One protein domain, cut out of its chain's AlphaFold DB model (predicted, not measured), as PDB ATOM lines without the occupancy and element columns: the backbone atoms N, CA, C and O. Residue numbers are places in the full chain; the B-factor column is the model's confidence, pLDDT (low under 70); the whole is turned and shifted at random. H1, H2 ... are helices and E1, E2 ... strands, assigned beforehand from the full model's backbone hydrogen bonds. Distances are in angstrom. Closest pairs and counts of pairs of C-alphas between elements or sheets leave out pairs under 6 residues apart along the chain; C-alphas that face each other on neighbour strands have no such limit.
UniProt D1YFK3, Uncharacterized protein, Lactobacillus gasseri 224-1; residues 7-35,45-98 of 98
ATOM      1  N   LYS A   7     128.256 115.843 149.710       95.56
ATOM      2  CA  LYS A   7     126.891 115.324 149.809       95.56
ATOM      3  C   LYS A   7     126.552 114.938 151.251       95.56
ATOM      4  O   LYS A   7     125.498 115.332 151.742       95.56
ATOM      5  N   ASN A   8     127.442 114.215 151.934       94.69
ATOM      6  CA  ASN A   8     127.219 113.792 153.321       94.69
ATOM      7  C   ASN A   8     127.157 115.003 154.254       94.69
ATOM      8  O   ASN A   8     126.237 115.107 155.062       94.69
ATOM      9  N   VAL A   9     128.092 115.943 154.082       97.44
ATOM     10  CA  VAL A   9     128.163 117.187 154.859       97.44
ATOM     11  C   VAL A   9     126.876 117.996 154.738       97.44
ATOM     12  O   VAL A   9     126.312 118.400 155.752       97.44
ATOM     13  N   LEU A  10     126.381 118.205 153.515       97.81
ATOM     14  CA  LEU A  10     125.179 119.004 153.284       97.81
ATOM     15  C   LEU A  10     123.919 118.320 153.818       97.81
ATOM     16  O   LEU A  10     123.093 118.989 154.438       97.81
ATOM     17  N   ILE A  11     123.773 117.004 153.627       97.75
ATOM     18  CA  ILE A  11     122.612 116.257 154.134       97.75
ATOM     19  C   ILE A  11     122.605 116.265 155.666       97.75
ATOM     20  O   ILE A  11     121.611 116.669 156.271       97.75
ATOM     21  N   ALA A  12     123.714 115.864 156.295       97.12
ATOM     22  CA  ALA A  12     123.811 115.788 157.749       97.12
ATOM     23  C   ALA A  12     123.694 117.174 158.398       97.12
ATOM     24  O   ALA A  12     122.926 117.350 159.343       97.12
ATOM     25  N   GLY A  13     124.406 118.168 157.859       98.00
ATOM     26  CA  GLY A  13     124.397 119.542 158.349       98.00
ATOM     27  C   GLY A  13     123.027 120.204 158.243       98.00
ATOM     28  O   GLY A  13     122.547 120.785 159.215       98.00
ATOM     29  N   THR A  14     122.351 120.059 157.101       98.19
ATOM     30  CA  THR A  14     121.008 120.628 156.912       98.19
ATOM     31  C   THR A  14     119.990 119.942 157.816       98.19
ATOM     32  O   THR A  14     119.248 120.631 158.513       98.19
ATOM     33  N   ALA A  15     119.975 118.606 157.876       98.25
ATOM     34  CA  ALA A  15     119.033 117.871 158.722       98.25
ATOM     35  C   ALA A  15     119.217 118.206 160.213       98.25
ATOM     36  O   ALA A  15     118.255 118.571 160.893       98.25
ATOM     37  N   ALA A  16     120.459 118.167 160.708       97.94
ATOM     38  CA  ALA A  16     120.771 118.537 162.087       97.94
ATOM     39  C   ALA A  16     120.445 120.013 162.370       97.94
ATOM     40  O   ALA A  16     119.911 120.340 163.431       97.94
ATOM     41  N   GLY A  17     120.709 120.901 161.410       98.00
ATOM     42  CA  GLY A  17     120.394 122.322 161.504       98.00
ATOM     43  C   GLY A  17     118.898 122.613 161.597       98.00
ATOM     44  O   GLY A  17     118.488 123.408 162.441       98.00
ATOM     45  N   VAL A  18     118.075 121.943 160.784       98.00
ATOM     46  CA  VAL A  18     116.609 122.070 160.831       98.00
ATOM     47  C   VAL A  18     116.073 121.594 162.180       98.00
ATOM     48  O   VAL A  18     115.345 122.335 162.841       98.00
ATOM     49  N   ILE A  19     116.488 120.411 162.642       97.69
ATOM     50  CA  ILE A  19     116.063 119.873 163.945       97.69
ATOM     51  C   ILE A  19     116.490 120.815 165.081       97.69
ATOM     52  O   ILE A  19     115.682 121.170 165.937       97.69
ATOM     53  N   SER A  20     117.737 121.290 165.064       96.56
ATOM     54  CA  SER A  20     118.245 122.239 166.062       96.56
ATOM     55  C   SER A  20     117.499 123.579 166.035       96.56
ATOM     56  O   SER A  20     117.242 124.161 167.089       96.56
ATOM     57  N   GLY A  21     117.115 124.074 164.854       94.88
ATOM     58  CA  GLY A  21     116.288 125.275 164.708       94.88
ATOM     59  C   GLY A  21     114.929 125.136 165.399       94.88
ATOM     60  O   GLY A  21     114.542 126.030 166.155       94.88
ATOM     61  N   LEU A  22     114.257 123.990 165.230       94.31
ATOM     62  CA  LEU A  22     113.001 123.681 165.926       94.31
ATOM     63  C   LEU A  22     113.189 123.636 167.446       94.31
ATOM     64  O   LEU A  22     112.405 124.241 168.177       94.31
ATOM     65  N   VAL A  23     114.259 122.990 167.924       93.88
ATOM     66  CA  VAL A  23     114.589 122.952 169.358       93.88
ATOM     67  C   VAL A  23     114.806 124.361 169.905       93.88
ATOM     68  O   VAL A  23     114.277 124.678 170.964       93.88
ATOM     69  N   LYS A  24     115.517 125.237 169.182       89.69
ATOM     70  CA  LYS A  24     115.711 126.630 169.610       89.69
ATOM     71  C   LYS A  24     114.400 127.402 169.703       89.69
ATOM     72  O   LYS A  24     114.215 128.116 170.679       89.69
ATOM     73  N   LEU A  25     113.508 127.261 168.720       88.44
ATOM     74  CA  LEU A  25     112.193 127.916 168.748       88.44
ATOM     75  C   LEU A  25     111.343 127.428 169.930       88.44
ATOM     76  O   LEU A  25     110.719 128.230 170.616       88.44
ATOM     77  N   GLY A  26     111.345 126.119 170.195       87.38
ATOM     78  CA  GLY A  26     110.635 125.546 171.338       87.38
ATOM     79  C   GLY A  26     111.228 125.991 172.675       87.38
ATOM     80  O   GLY A  26     110.498 126.429 173.560       87.38
ATOM     81  N   TRP A  27     112.554 125.937 172.806       87.81
ATOM     82  CA  TRP A  27     113.263 126.319 174.028       87.81
ATOM     83  C   TRP A  27     113.056 127.784 174.382       87.81
ATOM     84  O   TRP A  27     112.866 128.128 175.545       87.81
ATOM     85  N   GLU A  28     113.035 128.632 173.359       82.00
ATOM     86  CA  GLU A  28     112.796 130.054 173.490       82.00
ATOM     87  C   GLU A  28     111.465 130.358 174.213       82.00
ATOM     88  O   GLU A  28     111.405 131.305 175.000       82.00
ATOM     89  N   ASN A  29     110.423 129.544 174.006       78.94
ATOM     90  CA  ASN A  29     109.129 129.695 174.681       78.94
ATOM     91  C   ASN A  29     109.156 129.274 176.157       78.94
ATOM     92  O   ASN A  29     108.317 129.728 176.931       78.94
ATOM     93  N   ILE A  30     110.094 128.406 176.544       80.62
ATOM     94  CA  ILE A  30     110.161 127.815 177.887       80.62
ATOM     95  C   ILE A  30     111.119 128.614 178.777       80.62
ATOM     96  O   ILE A  30     110.785 128.918 179.922       80.62
ATOM     97  N   LEU A  31     112.309 128.962 178.273       79.62
ATOM     98  CA  LEU A  31     113.358 129.606 179.061       79.62
ATOM     99  C   LEU A  31     114.133 130.675 178.275       79.62
ATOM    100  O   LEU A  31     114.520 130.459 177.127       79.62
ATOM    101  N   PRO A  32     114.484 131.798 178.927       76.12
ATOM    102  CA  PRO A  32     114.071 132.222 180.275       76.12
ATOM    103  C   PRO A  32     112.595 132.683 180.320       76.12
ATOM    104  O   PRO A  32     112.049 133.022 179.269       76.12
ATOM    105  N   PRO A  33     111.958 132.757 181.510       76.75
ATOM    106  CA  PRO A  33     110.577 133.219 181.652       76.75
ATOM    107  C   PRO A  33     110.341 134.549 180.934       76.75
ATOM    108  O   PRO A  33     111.114 135.506 181.083       76.75
ATOM    109  N   ARG A  34     109.282 134.605 180.124       74.06
ATOM    110  CA  ARG A  34     109.013 135.751 179.259       74.06
ATOM    111  C   ARG A  34     108.022 136.706 179.895       74.06
ATOM    112  O   ARG A  34     106.846 136.391 180.033       74.06
ATOM    113  N   THR A  35     108.494 137.902 180.231       79.00
ATOM    114  CA  THR A  35     107.600 139.029 180.501       79.00
ATOM    115  C   THR A  35     106.971 139.515 179.188       79.00
ATOM    116  O   THR A  35     107.569 139.335 178.119       79.00
ATOM    117  N   GLN A  45     115.864 139.005 166.886       93.75
ATOM    118  CA  GLN A  45     115.538 140.381 166.519       93.75
ATOM    119  C   GLN A  45     116.473 141.364 167.206       93.75
ATOM    120  O   GLN A  45     117.025 142.241 166.545       93.75
ATOM    121  N   LYS A  46     116.701 141.178 168.513       92.31
ATOM    122  CA  LYS A  46     117.583 142.054 169.281       92.31
ATOM    123  C   LYS A  46     119.018 142.010 168.766       92.31
ATOM    124  O   LYS A  46     119.650 143.057 168.667       92.31
ATOM    125  N   LEU A  47     119.511 140.821 168.418       92.56
ATOM    126  CA  LEU A  47     120.836 140.650 167.829       92.56
ATOM    127  C   LEU A  47     120.952 141.401 166.497       92.56
ATOM    128  O   LEU A  47     121.898 142.154 166.296       92.56
ATOM    129  N   LEU A  48     119.975 141.242 165.602       95.38
ATOM    130  CA  LEU A  48     119.977 141.948 164.321       95.38
ATOM    131  C   LEU A  48     119.898 143.473 164.499       95.38
ATOM    132  O   LEU A  48     120.614 144.201 163.815       95.38
ATOM    133  N   GLU A  49     119.097 143.966 165.445       96.00
ATOM    134  CA  GLU A  49     119.052 145.395 165.793       96.00
ATOM    135  C   GLU A  49     120.403 145.908 166.306       96.00
ATOM    136  O   GLU A  49     120.838 146.989 165.912       96.00
ATOM    137  N   GLN A  50     121.099 145.130 167.143       95.75
ATOM    138  CA  GLN A  50     122.456 145.456 167.605       95.75
ATOM    139  C   GLN A  50     123.467 145.507 166.452       95.75
ATOM    140  O   GLN A  50     124.439 146.252 166.525       95.75
ATOM    141  N   MET A  51     123.221 144.753 165.378       96.00
ATOM    142  CA  MET A  51     124.003 144.784 164.140       96.00
ATOM    143  C   MET A  51     123.569 145.900 163.171       96.00
ATOM    144  O   MET A  51     124.095 145.983 162.063       96.00
ATOM    145  N   GLY A  52     122.621 146.758 163.562       96.25
ATOM    146  CA  GLY A  52     122.150 147.891 162.761       96.25
ATOM    147  C   GLY A  52     120.999 147.570 161.804       96.25
ATOM    148  O   GLY A  52     120.632 148.419 160.991       96.25
ATOM    149  N   VAL A  53     120.399 146.378 161.882       96.50
ATOM    150  CA  VAL A  53     119.217 146.048 161.074       96.50
ATOM    151  C   VAL A  53     117.999 146.811 161.618       96.50
ATOM    152  O   VAL A  53     117.706 146.715 162.811       96.50
ATOM    153  N   PRO A  54     117.247 147.551 160.780       96.19
ATOM    154  CA  PRO A  54     116.109 148.339 161.247       96.19
ATOM    155  C   PRO A  54     115.005 147.485 161.882       96.19
ATOM    156  O   PRO A  54     114.625 146.450 161.332       96.19
ATOM    157  N   ALA A  55     114.389 147.994 162.956       94.25
ATOM    158  CA  ALA A  55     113.276 147.334 163.647       94.25
ATOM    159  C   ALA A  55     112.103 146.986 162.708       94.25
ATOM    160  O   ALA A  55     111.475 145.938 162.828       94.25
ATOM    161  N   LYS A  56     111.840 147.825 161.696       95.25
ATOM    162  CA  LYS A  56     110.820 147.552 160.668       95.25
ATOM    163  C   LYS A  56     111.049 146.215 159.950       95.25
ATOM    164  O   LYS A  56     110.082 145.572 159.551       95.25
ATOM    165  N   LEU A  57     112.310 145.824 159.763       95.19
ATOM    166  CA  LEU A  57     112.666 144.555 159.141       95.19
ATOM    167  C   LEU A  57     112.728 143.432 160.176       95.19
ATOM    168  O   LEU A  57     112.115 142.396 159.954       95.19
ATOM    169  N   THR A  58     113.407 143.620 161.312       95.75
ATOM    170  CA  THR A  58     113.546 142.554 162.325       95.75
ATOM    171  C   THR A  58     112.188 142.090 162.868       95.75
ATOM    172  O   THR A  58     111.973 140.896 163.083       95.75
ATOM    173  N   HIS A  59     111.221 143.000 162.994       95.56
ATOM    174  CA  HIS A  59     109.853 142.714 163.443       95.56
ATOM    175  C   HIS A  59     108.879 142.376 162.308       95.56
ATOM    176  O   HIS A  59     107.673 142.320 162.538       95.56
ATOM    177  N   ALA A  60     109.360 142.147 161.082       95.75
ATOM    178  CA  ALA A  60     108.487 141.809 159.968       95.75
ATOM    179  C   ALA A  60     107.789 140.457 160.196       95.75
ATOM    180  O   ALA A  60     108.415 139.443 160.518       95.75
ATOM    181  N   THR A  61     106.473 140.447 159.985       95.94
ATOM    182  CA  THR A  61     105.618 139.269 160.159       95.94
ATOM    183  C   THR A  61     104.897 138.911 158.870       95.94
ATOM    184  O   THR A  61     104.573 139.797 158.081       95.94
ATOM    185  N   TYR A  62     104.563 137.636 158.701       95.12
ATOM    186  CA  TYR A  62     103.548 137.179 157.746       95.12
ATOM    187  C   TYR A  62     102.362 136.589 158.511       95.12
ATOM    188  O   TYR A  62     102.501 136.225 159.678       95.12
ATOM    189  N   THR A  63     101.194 136.516 157.877       97.06
ATOM    190  CA  THR A  63      99.995 135.950 158.505       97.06
ATOM    191  C   THR A  63      99.775 134.520 158.036       97.06
ATOM    192  O   THR A  63      99.739 134.259 156.835       97.06
ATOM    193  N   TYR A  64      99.601 133.600 158.983       94.94
ATOM    194  CA  TYR A  64      99.261 132.203 158.724       94.94
ATOM    195  C   TYR A  64      98.284 131.710 159.787       94.94
ATOM    196  O   TYR A  64      98.491 131.949 160.973       94.94
ATOM    197  N   SER A  65      97.202 131.054 159.362       95.81
ATOM    198  CA  SER A  65      96.129 130.586 160.256       95.81
ATOM    199  C   SER A  65      95.584 131.669 161.204       95.81
ATOM    200  O   SER A  65      95.253 131.384 162.346       95.81
ATOM    201  N   GLY A  66      95.512 132.922 160.737       95.38
ATOM    202  CA  GLY A  66      95.051 134.071 161.530       95.38
ATOM    203  C   GLY A  66      96.112 134.710 162.434       95.38
ATOM    204  O   GLY A  66      95.904 135.824 162.907       95.38
ATOM    205  N   GLU A  67      97.274 134.080 162.598       93.75
ATOM    206  CA  GLU A  67      98.334 134.532 163.501       93.75
ATOM    207  C   GLU A  67      99.464 135.254 162.760       93.75
ATOM    208  O   GLU A  67      99.817 134.906 161.629       93.75
ATOM    209  N   LYS A  68     100.061 136.269 163.401       94.19
ATOM    210  CA  LYS A  68     101.239 136.985 162.880       94.19
ATOM    211  C   LYS A  68     102.520 136.280 163.312       94.19
ATOM    212  O   LYS A  68     102.866 136.277 164.490       94.19
ATOM    213  N   LEU A  69     103.259 135.744 162.347       91.81
ATOM    214  CA  LEU A  69     104.463 134.958 162.584       91.81
ATOM    215  C   LEU A  69     105.734 135.731 162.173       91.81
ATOM    216  O   LEU A  69     105.802 136.226 161.042       91.81
ATOM    217  N   PRO A  70     106.754 135.851 163.047       93.19
ATOM    218  CA  PRO A  70     107.972 136.623 162.783       93.19
ATOM    219  C   PRO A  70     108.974 135.852 161.906       93.19
ATOM    220  O   PRO A  70     109.902 135.213 162.407       93.19
ATOM    221  N   TRP A  71     108.835 135.937 160.579       93.75
ATOM    222  CA  TRP A  71     109.671 135.164 159.646       93.75
ATOM    223  C   TRP A  71     111.167 135.493 159.727       93.75
ATOM    224  O   TRP A  71     111.989 134.602 159.520       93.75
ATOM    225  N   VAL A  72     111.541 136.735 160.061       94.38
ATOM    226  CA  VAL A  72     112.959 137.110 160.208       94.38
ATOM    227  C   VAL A  72     113.598 136.378 161.382       94.38
ATOM    228  O   VAL A  72     114.722 135.896 161.272       94.38
ATOM    229  N   SER A  73     112.860 136.217 162.483       92.12
ATOM    230  CA  SER A  73     113.323 135.429 163.626       92.12
ATOM    231  C   SER A  73     113.545 133.967 163.238       92.12
ATOM    232  O   SER A  73     114.599 133.396 163.527       92.12
ATOM    233  N   TYR A  74     112.608 133.382 162.485       93.50
ATOM    234  CA  TYR A  74     112.737 132.008 161.991       93.50
ATOM    235  C   TYR A  74     113.947 131.847 161.074       93.50
ATOM    236  O   TYR A  74     114.722 130.905 161.243       93.50
ATOM    237  N   LEU A  75     114.154 132.792 160.152       95.00
ATOM    238  CA  LEU A  75     115.302 132.786 159.252       95.00
ATOM    239  C   LEU A  75     116.618 132.769 160.032       95.00
ATOM    240  O   LEU A  75     117.508 131.991 159.700       95.00
ATOM    241  N   VAL A  76     116.733 133.574 161.088       93.94
ATOM    242  CA  VAL A  76     117.930 133.583 161.936       93.94
ATOM    243  C   VAL A  76     118.067 132.275 162.717       93.94
ATOM    244  O   VAL A  76     119.160 131.713 162.744       93.94
ATOM    245  N   HIS A  77     116.989 131.742 163.306       93.12
ATOM    246  CA  HIS A  77     117.028 130.462 164.031       93.12
ATOM    247  C   HIS A  77     117.542 129.321 163.152       93.12
ATOM    248  O   HIS A  77     118.503 128.636 163.519       93.12
ATOM    249  N   PHE A  78     116.922 129.128 161.989       95.81
ATOM    250  CA  PHE A  78     117.284 128.052 161.074       95.81
ATOM    251  C   PHE A  78     118.606 128.326 160.366       95.81
ATOM    252  O   PHE A  78     119.455 127.440 160.317       95.81
ATOM    253  N   GLY A  79     118.825 129.549 159.883       96.06
ATOM    254  CA  GLY A  79     120.054 129.942 159.197       96.06
ATOM    255  C   GLY A  79     121.285 129.768 160.082       96.06
ATOM    256  O   GLY A  79     122.265 129.153 159.658       96.06
ATOM    257  N   PHE A  80     121.215 130.210 161.342       94.25
ATOM    258  CA  PHE A  80     122.286 129.981 162.310       94.25
ATOM    259  C   PHE A  80     122.497 128.481 162.545       94.25
ATOM    260  O   PHE A  80     123.619 127.990 162.441       94.25
ATOM    261  N   SER A  81     121.436 127.727 162.849       96.50
ATOM    262  CA  SER A  81     121.568 126.298 163.161       96.50
ATOM    263  C   SER A  81     122.110 125.476 161.988       96.50
ATOM    264  O   SER A  81     123.006 124.662 162.195       96.50
ATOM    265  N   ILE A  82     121.640 125.715 160.760       98.06
ATOM    266  CA  ILE A  82     122.128 125.040 159.546       98.06
ATOM    267  C   ILE A  82     123.587 125.397 159.271       98.06
ATOM    268  O   ILE A  82     124.376 124.501 158.969       98.06
ATOM    269  N   SER A  83     123.971 126.667 159.428       97.81
ATOM    270  CA  SER A  83     125.353 127.105 159.193       97.81
ATOM    271  C   SER A  83     126.333 126.386 160.121       97.81
ATOM    272  O   SER A  83     127.298 125.780 159.655       97.81
ATOM    273  N   PHE A  84     126.060 126.380 161.430       97.69
ATOM    274  CA  PHE A  84     126.939 125.737 162.411       97.69
ATOM    275  C   PHE A  84     126.906 124.207 162.333       97.69
ATOM    276  O   PHE A  84     127.957 123.578 162.442       97.69
ATOM    277  N   ALA A  85     125.742 123.598 162.090       98.12
ATOM    278  CA  ALA A  85     125.645 122.152 161.907       98.12
ATOM    279  C   ALA A  85     126.404 121.679 160.656       98.12
ATOM    280  O   ALA A  85     127.115 120.677 160.706       98.12
ATOM    281  N   THR A  86     126.316 122.427 159.552       98.25
ATOM    282  CA  THR A  86     127.051 122.131 158.311       98.25
ATOM    283  C   THR A  86     128.550 122.341 158.478       98.25
ATOM    284  O   THR A  86     129.334 121.495 158.052       98.25
ATOM    285  N   ALA A  87     128.968 123.417 159.153       98.00
ATOM    286  CA  ALA A  87     130.375 123.644 159.475       98.00
ATOM    287  C   ALA A  87     130.943 122.513 160.348       98.00
ATOM    288  O   ALA A  87     132.016 121.984 160.056       98.00
ATOM    289  N   TYR A  88     130.198 122.082 161.371       97.69
ATOM    290  CA  TYR A  88     130.578 120.945 162.207       97.69
ATOM    291  C   TYR A  88     130.678 119.646 161.396       97.69
ATOM    292  O   TYR A  88     131.679 118.937 161.502       97.69
ATOM    293  N   ALA A  89     129.691 119.359 160.539       97.38
ATOM    294  CA  ALA A  89     129.710 118.186 159.668       97.38
ATOM    295  C   ALA A  89     130.924 118.192 158.723       97.38
ATOM    296  O   ALA A  89     131.567 117.160 158.554       97.38
ATOM    297  N   ALA A  90     131.294 119.351 158.167       96.88
ATOM    298  CA  ALA A  90     132.482 119.496 157.327       96.88
ATOM    299  C   ALA A  90     133.783 119.226 158.102       96.88
ATOM    300  O   ALA A  90     134.669 118.529 157.610       96.88
ATOM    301  N   LEU A  91     133.905 119.748 159.326       96.44
ATOM    302  CA  LEU A  91     135.076 119.502 160.174       96.44
ATOM    303  C   LEU A  91     135.189 118.026 160.573       96.44
ATOM    304  O   LEU A  91     136.288 117.469 160.552       96.44
ATOM    305  N   LEU A  92     134.061 117.387 160.895       95.25
ATOM    306  CA  LEU A  92     134.010 115.966 161.223       95.25
ATOM    307  C   LEU A  92     134.393 115.099 160.019       95.25
ATOM    308  O   LEU A  92     135.267 114.246 160.142       95.25
ATOM    309  N   GLU A  93     133.813 115.360 158.848       93.50
ATOM    310  CA  GLU A  93     134.142 114.667 157.598       93.50
ATOM    311  C   GLU A  93     135.637 114.809 157.269       93.50
ATOM    312  O   GLU A  93     136.290 113.834 156.905       93.50
ATOM    313  N   LYS A  94     136.220 116.003 157.448       92.81
ATOM    314  CA  LYS A  94     137.665 116.213 157.261       92.81
ATOM    315  C   LYS A  94     138.492 115.369 158.234       92.81
ATOM    316  O   LYS A  94     139.479 114.780 157.812       92.81
ATOM    317  N   LYS A  95     138.093 115.296 159.508       92.31
ATOM    318  CA  LYS A  95     138.784 114.508 160.545       92.31
ATOM    319  C   LYS A  95     138.705 112.998 160.300       92.31
ATOM    320  O   LYS A  95     139.638 112.293 160.648       92.31
ATOM    321  N   LEU A  96     137.598 112.500 159.749       89.25
ATOM    322  CA  LEU A  96     137.413 111.069 159.471       89.25
ATOM    323  C   LEU A  96     138.142 110.605 158.199       89.25
ATOM    324  O   LEU A  96     138.367 109.409 158.028       89.25
ATOM    325  N   ASN A  97     138.476 111.538 157.305       82.38
ATOM    326  CA  ASN A  97     139.070 111.256 155.998       82.38
ATOM    327  C   ASN A  97     140.559 111.630 155.878       82.38
ATOM    328  O   ASN A  97     141.179 111.250 154.883       82.38
ATOM    329  N   GLY A  98     141.098 112.402 156.826       71.81
ATOM    330  CA  GLY A  98     142.523 112.736 156.929       71.81
ATOM    331  C   GLY A  98     143.258 111.745 157.811       71.81
ATOM    332  O   GLY A  98     144.375 111.355 157.415       71.81
TER     333      GLY A  98
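What this domain is: This is residues 7 to 35 and 45 to 98 of the 98 residues of an uncharacterized protein of Lactobacillus gasseri 224-1 (UniProt D1YFK3). Two long helices, H1 and H4, cross as a narrow X and make the length of the model; a small, loosely built head of two short helices, H2 and H3, and a strand hairpin, E1 and E2, sits by the first residues of H4. Residues 26 to 35 stick out. The 83 printed residues hold, along the chain, H1 H2 H3 E1 E2 H4, with one antiparallel sheet, order E1 - E2; the class is mostly helix. The whole is loose, with a radius of gyration of the C-alphas of 15.8 A, and elongated, spanning 48 by 29 by 25 A.

How they stand to each other: Look first at E1, residues 62 to 64, and E2, residues 67 to 69, an antiparallel hairpin at 135 degrees, where N 62 and O 69 are 3.0 A apart and N 69 and O 62 2.8 A, within hydrogen-bond range. H4, residues 71 to 97, touches H1, residues 7 to 30, opposite ways at a steep tilt of 42 degrees; their closest C-alphas are Gly 13 and Thr 86, 3.7 A. With residues 72 to 73 alone, H4 only just touches H3, residues 55 to 58, with 3 pairs of C-alphas within 8 A, the closest Thr 58 and Val 72, 5.9 A. H3 touches H2, residues 45 to 50, the closest C-alphas being Gln 45 and Thr 58, 5.1 A. H1 and H2 are apart. Every O i to N i+4 pair is within hydrogen-bond range in H2 and H4, 18 of 20 in H1; H3 is too short for such a pair.

Where its parts are: Find C-alpha 7 at (126.891, 115.324, 149.809); from there H1 runs 35.0 A to residue 30. H4 runs 38.1 A from C-alpha 71 at (109.671, 135.164, 159.646) to C-alpha 97 at (139.070, 111.256, 155.998).

The domain as a whole: The C-alphas farthest apart, Gly 66 and Gly 98, are 52.2 A apart. Residues 36 to 44 are not printed; C-alphas 35 and 45 are 16.1 A apart across this cut. The links printed whole are tight. No printed residue is under 70 in pLDDT.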